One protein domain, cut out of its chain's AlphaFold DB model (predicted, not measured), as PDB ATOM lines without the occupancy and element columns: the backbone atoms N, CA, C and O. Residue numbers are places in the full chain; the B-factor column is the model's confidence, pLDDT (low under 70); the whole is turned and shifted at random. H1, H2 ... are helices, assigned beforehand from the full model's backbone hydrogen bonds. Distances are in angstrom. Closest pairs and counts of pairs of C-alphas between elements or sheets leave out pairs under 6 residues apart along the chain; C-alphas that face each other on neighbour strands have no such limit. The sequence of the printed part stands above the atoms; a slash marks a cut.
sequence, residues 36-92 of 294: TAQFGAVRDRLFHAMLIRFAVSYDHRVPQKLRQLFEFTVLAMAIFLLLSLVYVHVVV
ATOM      1  N   THR A  36      10.468  37.548 -57.060       57.47
ATOM      2  CA  THR A  36      10.434  36.818 -55.776       57.47
ATOM      3  C   THR A  36      11.184  35.483 -55.834       57.47
ATOM      4  O   THR A  36      11.920  35.157 -54.901       57.47
ATOM      5  N   ALA A  37      11.082  34.744 -56.944       55.75
ATOM      6  CA  ALA A  37      11.827  33.500 -57.168       55.75
ATOM      7  C   ALA A  37      13.334  33.740 -57.395       55.75
ATOM      8  O   ALA A  37      14.169  32.961 -56.936       55.75
ATOM      9  N   GLN A  38      13.696  34.848 -58.044       60.59
ATOM     10  CA  GLN A  38      15.073  35.284 -58.262       60.59
ATOM     11  C   GLN A  38      15.706  35.771 -56.960       60.59
ATOM     12  O   GLN A  38      16.832  35.382 -56.674       60.59
ATOM     13  N   PHE A  39      14.994  36.542 -56.129       60.38
ATOM     14  CA  PHE A  39      15.485  36.898 -54.793       60.38
ATOM     15  C   PHE A  39      15.679  35.660 -53.911       60.38
ATOM     16  O   PHE A  39      16.690  35.578 -53.221       60.38
ATOM     17  N   GLY A  40      14.776  34.674 -53.978       65.19
ATOM     18  CA  GLY A  40      14.937  33.387 -53.293       65.19
ATOM     19  C   GLY A  40      16.187  32.629 -53.748       65.19
ATOM     20  O   GLY A  40      17.027  32.287 -52.920       65.19
ATOM     21  N   ALA A  41      16.361  32.444 -55.060       68.69
ATOM     22  CA  ALA A  41      17.509  31.738 -55.634       68.69
ATOM     23  C   ALA A  41      18.846  32.479 -55.440       68.69
ATOM     24  O   ALA A  41      19.888  31.850 -55.261       68.69
ATOM     25  N   VAL A  42      18.846  33.816 -55.463       75.44
ATOM     26  CA  VAL A  42      20.033  34.640 -55.178       75.44
ATOM     27  C   VAL A  42      20.392  34.565 -53.699       75.44
ATOM     28  O   VAL A  42      21.564  34.397 -53.370       75.44
ATOM     29  N   ARG A  43      19.397  34.640 -52.811       76.94
ATOM     30  CA  ARG A  43      19.582  34.503 -51.366       76.94
ATOM     31  C   ARG A  43      20.154  33.132 -51.009       76.94
ATOM     32  O   ARG A  43      21.092  33.067 -50.229       76.94
ATOM     33  N   ASP A  44      19.656  32.068 -51.624       78.12
ATOM     34  CA  ASP A  44      20.129  30.701 -51.388       78.12
ATOM     35  C   ASP A  44      21.586  30.505 -51.855       78.12
ATOM     36  O   ASP A  44      22.441  30.006 -51.123       78.12
ATOM     37  N   ARG A  45      21.933  31.042 -53.035       80.50
ATOM     38  CA  ARG A  45      23.321  31.065 -53.538       80.50
ATOM     39  C   ARG A  45      24.250  31.916 -52.672       80.50
ATOM     40  O   ARG A  45      25.422  31.574 -52.510       80.50
ATOM     41  N   LEU A  46      23.739  33.009 -52.107       82.00
ATOM     42  CA  LEU A  46      24.485  33.878 -51.204       82.00
ATOM     43  C   LEU A  46      24.701  33.212 -49.843       82.00
ATOM     44  O   LEU A  46      25.813  33.272 -49.323       82.00
ATOM     45  N   PHE A  47      23.697  32.520 -49.306       80.62
ATOM     46  CA  PHE A  47      23.846  31.729 -48.089       80.62
ATOM     47  C   PHE A  47      24.836  30.591 -48.281       80.62
ATOM     48  O   PHE A  47      25.727  30.441 -47.455       80.62
ATOM     49  N   HIS A  48      24.780  29.852 -49.388       81.62
ATOM     50  CA  HIS A  48      25.794  28.840 -49.683       81.62
ATOM     51  C   HIS A  48      27.202  29.433 -49.773       81.62
ATOM     52  O   HIS A  48      28.120  28.928 -49.129       81.62
ATOM     53  N   ALA A  49      27.385  30.542 -50.494       84.31
ATOM     54  CA  ALA A  49      28.685  31.204 -50.574       84.31
ATOM     55  C   ALA A  49      29.167  31.723 -49.204       84.31
ATOM     56  O   ALA A  49      30.359  31.648 -48.895       84.31
ATOM     57  N   MET A  50      28.254  32.224 -48.370       83.69
ATOM     58  CA  MET A  50      28.547  32.714 -47.023       83.69
ATOM     59  C   MET A  50      28.903  31.573 -46.070       83.69
ATOM     60  O   MET A  50      29.897  31.680 -45.362       83.69
ATOM     61  N   LEU A  51      28.154  30.471 -46.094       83.44
ATOM     62  CA  LEU A  51      28.408  29.279 -45.288       83.44
ATOM     63  C   LEU A  51      29.744  28.635 -45.656       83.44
ATOM     64  O   LEU A  51      30.513  28.285 -44.768       83.44
ATOM     65  N   ILE A  52      30.072  28.554 -46.948       84.19
ATOM     66  CA  ILE A  52      31.371  28.044 -47.408       84.19
ATOM     67  C   ILE A  52      32.502  28.962 -46.930       84.19
ATOM     68  O   ILE A  52      33.494  28.490 -46.377       84.19
ATOM     69  N   ARG A  53      32.357  30.288 -47.071       81.50
ATOM     70  CA  ARG A  53      33.354  31.251 -46.568       81.50
ATOM     71  C   ARG A  53      33.469  31.238 -45.045       81.50
ATOM     72  O   ARG A  53      34.566  31.448 -44.530       81.50
ATOM     73  N   PHE A  54      32.376  30.975 -44.337       79.56
ATOM     74  CA  PHE A  54      32.355  30.811 -42.889       79.56
ATOM     75  C   PHE A  54      33.052  29.517 -42.467       79.56
ATOM     76  O   PHE A  54      33.885  29.566 -41.575       79.56
ATOM     77  N   ALA A  55      32.817  28.398 -43.159       79.25
ATOM     78  CA  ALA A  55      33.489  27.123 -42.914       79.25
ATOM     79  C   ALA A  55      35.007  27.206 -43.163       79.25
ATOM     80  O   ALA A  55      35.798  26.751 -42.340       79.25
ATOM     81  N   VAL A  56      35.428  27.864 -44.248       78.94
ATOM     82  CA  VAL A  56      36.854  28.097 -44.542       78.94
ATOM     83  C   VAL A  56      37.479  29.072 -43.536       78.94
ATOM     84  O   VAL A  56      38.602  28.864 -43.081       78.94
ATOM     85  N   SER A  57      36.751  30.119 -43.131       70.56
ATOM     86  CA  SER A  57      37.208  31.045 -42.081       70.56
ATOM     87  C   SER A  57      37.276  30.376 -40.709       70.56
ATOM     88  O   SER A  57      38.149  30.714 -39.916       70.56
ATOM     89  N   TYR A  58      36.380  29.433 -40.427       73.19
ATOM     90  CA  TYR A  58      36.370  28.634 -39.209       73.19
ATOM     91  C   TYR A  58      37.623  27.754 -39.138       73.19
ATOM     92  O   TYR A  58      38.331  27.805 -38.140       73.19
ATOM     93  N   ASP A  59      37.969  27.048 -40.217       74.31
ATOM     94  CA  ASP A  59      39.171  26.201 -40.261       74.31
ATOM     95  C   ASP A  59      40.473  27.012 -40.109       74.31
ATOM     96  O   ASP A  59      41.403  26.593 -39.425       74.31
ATOM     97  N   HIS A  60      40.514  28.227 -40.664       70.62
ATOM     98  CA  HIS A  60      41.699  29.086 -40.583       70.62
ATOM     99  C   HIS A  60      41.826  29.911 -39.293       70.62
ATOM    100  O   HIS A  60      42.942  30.273 -38.915       70.62
ATOM    101  N   ARG A  61      40.715  30.284 -38.645       73.88
ATOM    102  CA  ARG A  61      40.703  31.239 -37.519       73.88
ATOM    103  C   ARG A  61      40.504  30.558 -36.163       73.88
ATOM    104  O   ARG A  61      40.767  31.182 -35.136       73.88
ATOM    105  N   VAL A  62      40.072  29.295 -36.140       73.44
ATOM    106  CA  VAL A  62      39.840  28.549 -34.900       73.44
ATOM    107  C   VAL A  62      41.090  27.739 -34.528       73.44
ATOM    108  O   VAL A  62      41.480  26.833 -35.261       73.44
ATOM    109  N   PRO A  63      41.737  28.013 -33.380       76.38
ATOM    110  CA  PRO A  63      42.856  27.210 -32.906       76.38
ATOM    111  C   PRO A  63      42.417  25.760 -32.673       76.38
ATOM    112  O   PRO A  63      41.310  25.501 -32.200       76.38
ATOM    113  N   GLN A  64      43.318  24.808 -32.924       76.75
ATOM    114  CA  GLN A  64      43.071  23.361 -32.811       76.75
ATOM    115  C   GLN A  64      42.427  22.948 -31.470       76.75
ATOM    116  O   GLN A  64      41.650  22.000 -31.409       76.75
ATOM    117  N   LYS A  65      42.698  23.707 -30.401       79.38
ATOM    118  CA  LYS A  65      42.105  23.527 -29.068       79.38
ATOM    119  C   LYS A  65      40.617  23.869 -29.000       79.38
ATOM    120  O   LYS A  65      39.877  23.160 -28.330       79.38
ATOM    121  N   LEU A  66      40.169  24.910 -29.701       80.44
ATOM    122  CA  LEU A  66      38.752  25.268 -29.745       80.44
ATOM    123  C   LEU A  66      37.951  24.251 -30.563       80.44
ATOM    124  O   LEU A  66      36.882  23.855 -30.121       80.44
ATOM    125  N   ARG A  67      38.486  23.745 -31.684       82.00
ATOM    126  CA  ARG A  67      37.840  22.666 -32.458       82.00
ATOM    127  C   ARG A  67      37.624  21.404 -31.614       82.00
ATOM    128  O   ARG A  67      36.533  20.848 -31.620       82.00
ATOM    129  N   GLN A  68      38.638  21.012 -30.841       83.00
ATOM    130  CA  GLN A  68      38.534  19.906 -29.884       83.00
ATOM    131  C   GLN A  68      37.496  20.195 -28.794       83.00
ATOM    132  O   GLN A  68      36.688  19.331 -28.478       83.00
ATOM    133  N   LEU A  69      37.472  21.413 -28.241       85.81
ATOM    134  CA  LEU A  69      36.496  21.802 -27.222       85.81
ATOM    135  C   LEU A  69      35.060  21.721 -27.758       85.81
ATOM    136  O   LEU A  69      34.212  21.152 -27.083       85.81
ATOM    137  N   PHE A  70      34.797  22.192 -28.982       85.12
ATOM    138  CA  PHE A  70      33.480  22.059 -29.613       85.12
ATOM    139  C   PHE A  70      33.069  20.593 -29.790       85.12
ATOM    140  O   PHE A  70      31.965  20.218 -29.399       85.12
ATOM    141  N   GLU A  71      33.968  19.744 -30.288       87.44
ATOM    142  CA  GLU A  71      33.725  18.305 -30.433       87.44
ATOM    143  C   GLU A  71      33.385  17.642 -29.085       87.44
ATOM    144  O   GLU A  71      32.372  16.949 -28.970       87.44
ATOM    145  N   PHE A  72      34.150  17.942 -28.027       88.94
ATOM    146  CA  PHE A  72      33.863  17.448 -26.677       88.94
ATOM    147  C   PHE A  72      32.546  17.987 -26.115       88.94
ATOM    148  O   PHE A  72      31.818  17.235 -25.475       88.94
ATOM    149  N   THR A  73      32.210  19.259 -26.347       85.44
ATOM    150  CA  THR A  73      30.954  19.840 -25.844       85.44
ATOM    151  C   THR A  73      29.724  19.222 -26.499       85.44
ATOM    152  O   THR A  73      28.767  18.909 -25.795       85.44
ATOM    153  N   VAL A  74      29.759  18.970 -27.813       88.12
ATOM    154  CA  VAL A  74      28.654  18.314 -28.528       88.12
ATOM    155  C   VAL A  74      28.488  16.872 -28.047       88.12
ATOM    156  O   VAL A  74      27.371  16.444 -27.761       88.12
ATOM    157  N   LEU A  75      29.591  16.133 -27.880       90.25
ATOM    158  CA  LEU A  75      29.547  14.771 -27.339       90.25
ATOM    159  C   LEU A  75      29.043  14.739 -25.889       90.25
ATOM    160  O   LEU A  75      28.211  13.899 -25.544       90.25
ATOM    161  N   ALA A  76      29.491  15.668 -25.045       87.44
ATOM    162  CA  ALA A  76      29.027  15.782 -23.666       87.44
ATOM    163  C   ALA A  76      27.527  16.110 -23.594       87.44
ATOM    164  O   ALA A  76      26.807  15.512 -22.792       87.44
ATOM    165  N   MET A  77      27.037  17.000 -24.464       85.81
ATOM    166  CA  MET A  77      25.615  17.327 -24.571       85.81
ATOM    167  C   MET A  77      24.791  16.109 -25.007       85.81
ATOM    168  O   MET A  77      23.767  15.813 -24.394       85.81
ATOM    169  N   ALA A  78      25.255  15.353 -26.006       90.56
ATOM    170  CA  ALA A  78      24.582  14.140 -26.466       90.56
ATOM    171  C   ALA A  78      24.479  13.076 -25.359       90.56
ATOM    172  O   ALA A  78      23.417  12.486 -25.157       90.56
ATOM    173  N   ILE A  79      25.556  12.867 -24.595       92.94
ATOM    174  CA  ILE A  79      25.561  11.941 -23.454       92.94
ATOM    175  C   ILE A  79      24.599  12.419 -22.361       92.94
ATOM    176  O   ILE A  79      23.842  11.613 -21.824       92.94
ATOM    177  N   PHE A  80      24.576  13.717 -22.048       87.25
ATOM    178  CA  PHE A  80      23.658  14.274 -21.050       87.25
ATOM    179  C   PHE A  80      22.186  14.077 -21.437       87.25
ATOM    180  O   PHE A  80      21.382  13.667 -20.598       87.25
ATOM    181  N   LEU A  81      21.837  14.304 -22.708       86.50
ATOM    182  CA  LEU A  81      20.483  14.074 -23.224       86.50
ATOM    183  C   LEU A  81      20.097  12.591 -23.209       86.50
ATOM    184  O   LEU A  81      18.963  12.244 -22.886       86.50
ATOM    185  N   LEU A  82      21.035  11.697 -23.516       90.12
ATOM    186  CA  LEU A  82      20.785  10.260 -23.444       90.12
ATOM    187  C   LEU A  82      20.542   9.824 -21.994       90.12
ATOM    188  O   LEU A  82      19.584   9.105 -21.713       90.12
ATOM    189  N   LEU A  83      21.368  10.292 -21.055       88.12
ATOM    190  CA  LEU A  83      21.212   9.986 -19.634       88.12
ATOM    191  C   LEU A  83      19.909  10.547 -19.062       88.12
ATOM    192  O   LEU A  83      19.267   9.864 -18.267       88.12
ATOM    193  N   SER A  84      19.488  11.747 -19.473       84.38
ATOM    194  CA  SER A  84      18.211  12.320 -19.038       84.38
ATOM    195  C   SER A  84      17.019  11.536 -19.591       84.38
ATOM    196  O   SER A  84      16.088  11.242 -18.840       84.38
ATOM    197  N   LEU A  85      17.074  11.102 -20.854       85.81
ATOM    198  CA  LEU A  85      16.052  10.246 -21.457       85.81
ATOM    199  C   LEU A  85      15.952   8.911 -20.711       85.81
ATOM    200  O   LEU A  85      14.866   8.516 -20.285       85.81
ATOM    201  N   VAL A  86      17.082   8.242 -20.472       90.19
ATOM    202  CA  VAL A  86      17.117   6.986 -19.706       90.19
ATOM    203  C   VAL A  86      16.610   7.200 -18.280       90.19
ATOM    204  O   VAL A  86      15.827   6.391 -17.792       90.19
ATOM    205  N   TYR A  87      16.996   8.293 -17.620       85.88
ATOM    206  CA  TYR A  87      16.518   8.633 -16.282       85.88
ATOM    207  C   TYR A  87      14.993   8.752 -16.243       85.88
ATOM    208  O   TYR A  87      14.358   8.118 -15.402       85.88
ATOM    209  N   VAL A  88      14.393   9.483 -17.186       83.69
ATOM    210  CA  VAL A  88      12.932   9.600 -17.283       83.69
ATOM    211  C   VAL A  88      12.293   8.236 -17.537       83.69
ATOM    212  O   VAL A  88      11.358   7.875 -16.829       83.69
ATOM    213  N   HIS A  89      12.816   7.433 -18.468       82.38
ATOM    214  CA  HIS A  89      12.299   6.084 -18.717       82.38
ATOM    215  C   HIS A  89      12.371   5.186 -17.476       82.38
ATOM    216  O   HIS A  89      11.415   4.473 -17.174       82.38
ATOM    217  N   VAL A  90      13.469   5.244 -16.718       81.00
ATOM    218  CA  VAL A  90      13.629   4.483 -15.473       81.00
ATOM    219  C   VAL A  90      12.637   4.962 -14.416       81.00
ATOM    220  O   VAL A  90      11.960   4.137 -13.811       81.00
ATOM    221  N   VAL A  91      12.497   6.271 -14.214       77.31
ATOM    222  CA  VAL A  91      11.563   6.845 -13.233       77.31
ATOM    223  C   VAL A  91      10.108   6.521 -13.599       77.31
ATOM    224  O   VAL A  91       9.359   6.076 -12.735       77.31
ATOM    225  N   VAL A  92       9.718   6.654 -14.869       75.88
ATOM    226  CA  VAL A  92       8.369   6.305 -15.355       75.88
ATOM    227  C   VAL A  92       8.103   4.804 -15.233       75.88
ATOM    228  O   VAL A  92       7.024   4.405 -14.811       75.88
TER     229      VAL A  92
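This is residues 36 to 92 of the 294 residues of an uncharacterized protein of Steinernema carpocapsae (UniProt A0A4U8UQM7). The domain is a wide, open V: two long, unbent helices, H1 and then H2, are its arms, and a two-residue link makes the corner. Nothing fills the space between the arms, and the V lies nearly in one plane. The printed part has 57 residues with two named helices and no named strand, and its class is all helix. It is extended, with a radius of gyration of the C-alphas of 19.1 A, and only just flat, with spans of 53 by 35 by 6 A.

Find C-alpha 36 at (10.434, 36.818, -55.776); here H1 begins, and it holds residues 36 to 61, 35.8 A from first to last C-alpha. It ends at C-alpha 61, at (40.703, 31.239, -37.519). Val 62 and Pro 63 follow, and H2 then holds residues 64 to 92, 42.4 A from first to last C-alpha, and ends at C-alpha 92, at (8.369, 6.305, -15.355).

Look at the x column: it goes from 10.434 at C-alpha 36 to 40.703 at C-alpha 61 in H1, and from 43.071 at C-alpha 64 back to 8.369 at C-alpha 92 in H2. H1 and H2 are apart, with no C-alpha of the one within 8 A of the other. Residues 36 to 57, 60 to 66 and 68 to 92 stand free. In H1 and H2 every O i to N i+4 pair is within hydrogen-bond range.

The two C-alphas farthest apart are those of Gln 38 and Val 91, at 53.4 A. The printed part has no cut, and the link from H1 to H2 is tight. In the B-factor column the mean pLDDT of the printed part is 80.0; residues 36 to 41 are under 70.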